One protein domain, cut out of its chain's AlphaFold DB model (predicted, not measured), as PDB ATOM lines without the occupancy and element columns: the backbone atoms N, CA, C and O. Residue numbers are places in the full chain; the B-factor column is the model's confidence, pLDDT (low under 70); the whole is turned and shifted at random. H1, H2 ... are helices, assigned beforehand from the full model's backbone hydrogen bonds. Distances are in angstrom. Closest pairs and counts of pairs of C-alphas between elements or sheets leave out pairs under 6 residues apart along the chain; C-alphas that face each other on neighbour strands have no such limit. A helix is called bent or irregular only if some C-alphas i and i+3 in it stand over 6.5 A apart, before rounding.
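What this domain is: This is residues 160 to 210 of the 368 residues of an uncharacterized protein of Hebeloma cylindrosporum h7 (UniProt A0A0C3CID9). A long tail without named elements, residues 160 to 179, leads into three short, loosely grouped helices, H1, H2 and H3, whose centres make a triangle; residues 168 to 173 of the tail stick out. The printed part has 51 residues, with H1, H2 and H3 in that order and no named strand; the class is all helix, though only 22 residues are in named elements. It is only just compact, close to loose, with a radius of gyration of the C-alphas of 11.8 A and spans of 31 by 23 by 16 A.

How they stand to each other: H1, residues 180 to 186, is close to but not clearly touching H2, residues 189 to 194; their closest C-alphas, of Ala 184 and Leu 192, are 7.3 A apart. They run opposite ways at a shallow tilt of 34 degrees, only just short of steep. H1 is also close to but not clearly touching H3, residues 200 to 208; their closest C-alphas, of Gly 183 and Tyr 200, are 8.0 A apart. These two run the same way at a steep tilt of 38 degrees. H2 and H3 are apart. Every O i to N i+4 pair is within hydrogen-bond range in H1 and H3; H2 has 0 of 2, but 2 of 3 O i to N i+3 pairs.

Where its parts are: H1 begins at C-alpha 180 (-66.534, -90.112, 179.800) and spans 10.2 A. H2 spans 9.7 A and is irregular: C-alphas 190 and 193 are 7.5 A apart. H3 spans 12.1 A, ending at C-alpha 208 (-81.945, -88.140, 171.993).

The domain as a whole: The C-alphas farthest apart, of Asp 160 and Gly 210, are 36.0 A apart. The printed part has no cut, and both links between helices are tight. The model's pLDDT is under 70 at residues 160 to 167, 169 and 208.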
ATOM      1  N   ASP A 160     -56.040 -85.549 188.489       53.44
ATOM      2  CA  ASP A 160     -54.856 -85.823 187.710       53.44
ATOM      3  C   ASP A 160     -55.194 -85.460 186.263       53.44
ATOM      4  O   ASP A 160     -55.854 -86.202 185.533       53.44
ATOM      5  N   LYS A 161     -54.826 -84.235 185.871       54.62
ATOM      6  CA  LYS A 161     -55.075 -83.704 184.526       54.62
ATOM      7  C   LYS A 161     -54.434 -84.584 183.456       54.62
ATOM      8  O   LYS A 161     -54.778 -84.423 182.291       54.62
ATOM      9  N   GLU A 162     -53.488 -85.440 183.831       57.94
ATOM     10  CA  GLU A 162     -52.832 -86.373 182.926       57.94
ATOM     11  C   GLU A 162     -53.660 -87.646 182.705       57.94
ATOM     12  O   GLU A 162     -53.700 -88.132 181.577       57.94
ATOM     13  N   GLU A 163     -54.363 -88.155 183.725       57.62
ATOM     14  CA  GLU A 163     -55.193 -89.365 183.591       57.62
ATOM     15  C   GLU A 163     -56.538 -89.071 182.920       57.62
ATOM     16  O   GLU A 163     -56.982 -89.845 182.069       57.62
ATOM     17  N   VAL A 164     -57.164 -87.934 183.254       61.16
ATOM     18  CA  VAL A 164     -58.415 -87.489 182.625       61.16
ATOM     19  C   VAL A 164     -58.354 -85.986 182.335       61.16
ATOM     20  O   VAL A 164     -58.846 -85.163 183.119       61.16
ATOM     21  N   PRO A 165     -57.708 -85.582 181.224       65.75
ATOM     22  CA  PRO A 165     -57.604 -84.178 180.872       65.75
ATOM     23  C   PRO A 165     -58.996 -83.607 180.648       65.75
ATOM     24  O   PRO A 165     -59.744 -84.064 179.784       65.75
ATOM     25  N   LEU A 166     -59.331 -82.564 181.412       66.75
ATOM     26  CA  LEU A 166     -60.542 -81.809 181.145       66.75
ATOM     27  C   LEU A 166     -60.487 -81.294 179.696       66.75
ATOM     28  O   LEU A 166     -59.501 -80.641 179.335       66.75
ATOM     29  N   PRO A 167     -61.530 -81.537 178.888       68.50
ATOM     30  CA  PRO A 167     -61.567 -81.111 177.498       68.50
ATOM     31  C   PRO A 167     -61.422 -79.591 177.421       68.50
ATOM     32  O   PRO A 167     -61.950 -78.854 178.272       68.50
ATOM     33  N   ASP A 168     -60.702 -79.110 176.405       72.31
ATOM     34  CA  ASP A 168     -60.398 -77.685 176.265       72.31
ATOM     35  C   ASP A 168     -61.689 -76.847 176.334       72.31
ATOM     36  O   ASP A 168     -62.762 -77.238 175.867       72.31
ATOM     37  N   ARG A 169     -61.563 -75.651 176.928       66.50
ATOM     38  CA  ARG A 169     -62.273 -74.395 176.585       66.50
ATOM     39  C   ARG A 169     -63.205 -74.458 175.379       66.50
ATOM     40  O   ARG A 169     -64.397 -74.164 175.474       66.50
ATOM     41  N   THR A 170     -62.565 -74.786 174.278       71.19
ATOM     42  CA  THR A 170     -62.936 -74.510 172.900       71.19
ATOM     43  C   THR A 170     -63.614 -75.699 172.223       71.19
ATOM     44  O   THR A 170     -64.421 -75.473 171.327       71.19
ATOM     45  N   HIS A 171     -63.363 -76.924 172.692       75.81
ATOM     46  CA  HIS A 171     -63.896 -78.165 172.133       75.81
ATOM     47  C   HIS A 171     -65.206 -78.550 172.829       75.81
ATOM     48  O   HIS A 171     -65.246 -79.354 173.760       75.81
ATOM     49  N   LEU A 172     -66.301 -77.909 172.414       72.69
ATOM     50  CA  LEU A 172     -67.651 -78.169 172.936       72.69
ATOM     51  C   LEU A 172     -68.102 -79.611 172.668       72.69
ATOM     52  O   LEU A 172     -68.811 -80.193 173.484       72.69
ATOM     53  N   GLU A 173     -67.652 -80.175 171.554       76.94
ATOM     54  CA  GLU A 173     -67.889 -81.542 171.109       76.94
ATOM     55  C   GLU A 173     -67.245 -82.605 172.002       76.94
ATOM     56  O   GLU A 173     -67.686 -83.746 171.983       76.94
ATOM     57  N   GLU A 174     -66.250 -82.242 172.814       76.69
ATOM     58  CA  GLU A 174     -65.587 -83.148 173.757       76.69
ATOM     59  C   GLU A 174     -66.178 -83.048 175.171       76.69
ATOM     60  O   GLU A 174     -65.655 -83.643 176.108       76.69
ATOM     61  N   ARG A 175     -67.252 -82.270 175.365       76.25
ATOM     62  CA  ARG A 175     -67.848 -81.970 176.678       76.25
ATOM     63  C   ARG A 175     -69.194 -82.634 176.895       76.25
ATOM     64  O   ARG A 175     -69.812 -83.180 175.987       76.25
ATOM     65  N   GLY A 176     -69.674 -82.513 178.136       78.94
ATOM     66  CA  GLY A 176     -70.996 -82.974 178.533       78.94
ATOM     67  C   GLY A 176     -71.113 -84.461 178.259       78.94
ATOM     68  O   GLY A 176     -70.346 -85.251 178.797       78.94
ATOM     69  N   TRP A 177     -72.028 -84.828 177.373       73.00
ATOM     70  CA  TRP A 177     -72.262 -86.222 177.051       73.00
ATOM     71  C   TRP A 177     -71.137 -86.903 176.262       73.00
ATOM     72  O   TRP A 177     -71.087 -88.122 176.276       73.00
ATOM     73  N   ALA A 178     -70.244 -86.182 175.584       78.56
ATOM     74  CA  ALA A 178     -69.151 -86.807 174.831       78.56
ATOM     75  C   ALA A 178     -67.927 -87.156 175.700       78.56
ATOM     76  O   ALA A 178     -67.113 -87.994 175.319       78.56
ATOM     77  N   HIS A 179     -67.805 -86.536 176.876       80.31
ATOM     78  CA  HIS A 179     -66.736 -86.823 177.830       80.31
ATOM     79  C   HIS A 179     -67.137 -87.980 178.743       80.31
ATOM     80  O   HIS A 179     -68.247 -87.978 179.270       80.31
ATOM     81  N   LEU A 180     -66.225 -88.913 179.016       76.88
ATOM     82  CA  LEU A 180     -66.534 -90.112 179.800       76.88
ATOM     83  C   LEU A 180     -67.091 -89.790 181.197       76.88
ATOM     84  O   LEU A 180     -68.157 -90.264 181.584       76.88
ATOM     85  N   GLU A 181     -66.389 -88.931 181.936       77.00
ATOM     86  CA  GLU A 181     -66.757 -88.599 183.316       77.00
ATOM     87  C   GLU A 181     -67.950 -87.646 183.397       77.00
ATOM     88  O   GLU A 181     -68.802 -87.787 184.274       77.00
ATOM     89  N   TYR A 182     -68.058 -86.689 182.468       77.75
ATOM     90  CA  TYR A 182     -69.205 -85.781 182.469       77.75
ATOM     91  C   TYR A 182     -70.460 -86.511 181.998       77.75
ATOM     92  O   TYR A 182     -71.535 -86.277 182.543       77.75
ATOM     93  N   GLY A 183     -70.322 -87.447 181.059       79.75
ATOM     94  CA  GLY A 183     -71.398 -88.319 180.623       79.75
ATOM     95  C   GLY A 183     -71.959 -89.152 181.772       79.75
ATOM     96  O   GLY A 183     -73.173 -89.169 181.970       79.75
ATOM     97  N   ALA A 184     -71.086 -89.746 182.595       80.12
ATOM     98  CA  ALA A 184     -71.485 -90.484 183.796       80.12
ATOM     99  C   ALA A 184     -72.257 -89.608 184.799       80.12
ATOM    100  O   ALA A 184     -73.272 -90.024 185.352       80.12
ATOM    101  N   LEU A 185     -71.811 -88.366 185.004       75.88
ATOM    102  CA  LEU A 185     -72.439 -87.404 185.917       75.88
ATOM    103  C   LEU A 185     -73.809 -86.893 185.454       75.88
ATOM    104  O   LEU A 185     -74.639 -86.475 186.270       75.88
ATOM    105  N   LEU A 186     -74.024 -86.875 184.144       76.19
ATOM    106  CA  LEU A 186     -75.286 -86.493 183.532       76.19
ATOM    107  C   LEU A 186     -76.237 -87.698 183.404       76.19
ATOM    108  O   LEU A 186     -77.446 -87.506 183.265       76.19
ATOM    109  N   TYR A 187     -75.716 -88.927 183.500       78.62
ATOM    110  CA  TYR A 187     -76.484 -90.160 183.361       78.62
ATOM    111  C   TYR A 187     -77.600 -90.250 184.420       78.62
ATOM    112  O   TYR A 187     -77.405 -89.842 185.574       78.62
ATOM    113  N   PRO A 188     -78.796 -90.763 184.071       78.44
ATOM    114  CA  PRO A 188     -79.860 -90.962 185.047       78.44
ATOM    115  C   PRO A 188     -79.372 -91.806 186.226       78.44
ATOM    116  O   PRO A 188     -78.866 -92.908 186.040       78.44
ATOM    117  N   GLN A 189     -79.555 -91.303 187.451       73.31
ATOM    118  CA  GLN A 189     -79.008 -91.937 188.658       73.31
ATOM    119  C   GLN A 189     -79.512 -93.375 188.835       73.31
ATOM    120  O   GLN A 189     -78.751 -94.245 189.235       73.31
ATOM    121  N   ILE A 190     -80.780 -93.614 188.489       75.88
ATOM    122  CA  ILE A 190     -81.418 -94.936 188.529       75.88
ATOM    123  C   ILE A 190     -80.773 -95.950 187.576       75.88
ATOM    124  O   ILE A 190     -80.941 -97.148 187.759       75.88
ATOM    125  N   LEU A 191     -80.048 -95.477 186.561       77.75
ATOM    126  CA  LEU A 191     -79.347 -96.313 185.598       77.75
ATOM    127  C   LEU A 191     -77.837 -96.335 185.863       77.75
ATOM    128  O   LEU A 191     -77.127 -97.055 185.170       77.75
ATOM    129  N   LEU A 192     -77.321 -95.586 186.843       78.69
ATOM    130  CA  LEU A 192     -75.878 -95.399 187.023       78.69
ATOM    131  C   LEU A 192     -75.131 -96.722 187.253       78.69
ATOM    132  O   LEU A 192     -74.034 -96.889 186.735       78.69
ATOM    133  N   ASP A 193     -75.753 -97.691 187.925       81.31
ATOM    134  CA  ASP A 193     -75.173 -99.027 188.131       81.31
ATOM    135  C   ASP A 193     -75.034 -99.828 186.821       81.31
ATOM    136  O   ASP A 193     -74.214-100.738 186.720       81.31
ATOM    137  N   SER A 194     -75.823 -99.471 185.804       80.50
ATOM    138  CA  SER A 194     -75.753-100.016 184.442       80.50
ATOM    139  C   SER A 194     -74.950 -99.140 183.476       80.50
ATOM    140  O   SER A 194     -74.888 -99.444 182.285       80.50
ATOM    141  N   PHE A 195     -74.338 -98.051 183.960       79.88
ATOM    142  CA  PHE A 195     -73.541 -97.163 183.123       79.88
ATOM    143  C   PHE A 195     -72.324 -97.914 182.578       79.88
ATOM    144  O   PHE A 195     -71.372 -98.207 183.303       79.88
ATOM    145  N   ASN A 196     -72.348 -98.197 181.277       82.75
ATOM    146  CA  ASN A 196     -71.192 -98.704 180.558       82.75
ATOM    147  C   ASN A 196     -70.573 -97.571 179.726       82.75
ATOM    148  O   ASN A 196     -71.187 -97.158 178.740       82.75
ATOM    149  N   PRO A 197     -69.354 -97.102 180.050       76.12
ATOM    150  CA  PRO A 197     -68.684 -96.041 179.302       76.12
ATOM    151  C   PRO A 197     -68.525 -96.340 177.801       76.12
ATOM    152  O   PRO A 197     -68.474 -95.413 176.997       76.12
ATOM    153  N   THR A 198     -68.463 -97.618 177.411       79.88
ATOM    154  CA  THR A 198     -68.285 -98.034 176.011       79.88
ATOM    155  C   THR A 198     -69.579 -97.966 175.190       79.88
ATOM    156  O   THR A 198     -69.522 -97.631 174.010       79.88
ATOM    157  N   ASP A 199     -70.737 -98.209 175.810       77.44
ATOM    158  CA  ASP A 199     -72.046 -98.290 175.125       77.44
ATOM    159  C   ASP A 199     -72.936 -97.063 175.388       77.44
ATOM    160  O   ASP A 199     -74.043 -96.912 174.858       77.44
ATOM    161  N   TYR A 200     -72.467 -96.164 176.245       75.31
ATOM    162  CA  TYR A 200     -73.242 -95.038 176.731       75.31
ATOM    163  C   TYR A 200     -73.533 -93.992 175.631       75.31
ATOM    164  O   TYR A 200     -74.611 -93.396 175.634       75.31
ATOM    165  N   THR A 201     -72.653 -93.830 174.634       74.19
ATOM    166  CA  THR A 201     -72.914 -92.971 173.461       74.19
ATOM    167  C   THR A 201     -74.109 -93.464 172.649       74.19
ATOM    168  O   THR A 201     -74.921 -92.651 172.212       74.19
ATOM    169  N   GLN A 202     -74.267 -94.785 172.507       78.81
ATOM    170  CA  GLN A 202     -75.429 -95.385 171.853       78.81
ATOM    171  C   GLN A 202     -76.689 -95.194 172.697       78.81
ATOM    172  O   GLN A 202     -77.709 -94.754 172.179       78.81
ATOM    173  N   THR A 203     -76.600 -95.431 174.008       74.00
ATOM    174  CA  THR A 203     -77.732 -95.219 174.925       74.00
ATOM    175  C   THR A 203     -78.232 -93.774 174.864       74.00
ATOM    176  O   THR A 203     -79.434 -93.536 174.813       74.00
ATOM    177  N   MET A 204     -77.323 -92.798 174.821       72.56
ATOM    178  CA  MET A 204     -77.685 -91.382 174.728       72.56
ATOM    179  C   MET A 204     -78.196 -90.979 173.355       72.56
ATOM    180  O   MET A 204     -79.147 -90.204 173.277       72.56
ATOM    181  N   HIS A 205     -77.622 -91.527 172.284       76.06
ATOM    182  CA  HIS A 205     -78.186 -91.378 170.949       76.06
ATOM    183  C   HIS A 205     -79.639 -91.867 170.930       76.06
ATOM    184  O   HIS A 205     -80.515 -91.147 170.457       76.06
ATOM    185  N   ASP A 206     -79.911 -93.028 171.529       78.50
ATOM    186  CA  ASP A 206     -81.249 -93.610 171.611       78.50
ATOM    187  C   ASP A 206     -82.204 -92.745 172.450       78.50
ATOM    188  O   ASP A 206     -83.365 -92.583 172.081       78.50
ATOM    189  N   VAL A 207     -81.733 -92.132 173.540       70.31
ATOM    190  CA  VAL A 207     -82.514 -91.150 174.317       70.31
ATOM    191  C   VAL A 207     -82.816 -89.902 173.485       70.31
ATOM    192  O   VAL A 207     -83.951 -89.435 173.460       70.31
ATOM    193  N   GLN A 208     -81.823 -89.375 172.768       67.12
ATOM    194  CA  GLN A 208     -81.945 -88.140 171.993       67.12
ATOM    195  C   GLN A 208     -82.923 -88.271 170.818       67.12
ATOM    196  O   GLN A 208     -83.627 -87.314 170.497       67.12
ATOM    197  N   ILE A 209     -83.001 -89.448 170.194       79.00
ATOM    198  CA  ILE A 209     -83.972 -89.744 169.126       79.00
ATOM    199  C   ILE A 209     -85.308 -90.288 169.658       79.00
ATOM    200  O   ILE A 209     -86.176 -90.657 168.868       79.00
ATOM    201  N   GLY A 210     -85.474 -90.369 170.984       73.62
ATOM    202  CA  GLY A 210     -86.687 -90.876 171.630       73.62
ATOM    203  C   GLY A 210     -86.907 -92.387 171.491       73.62
ATOM    204  O   GLY A 210     -88.017 -92.859 171.723       73.62
TER     205      GLY A 210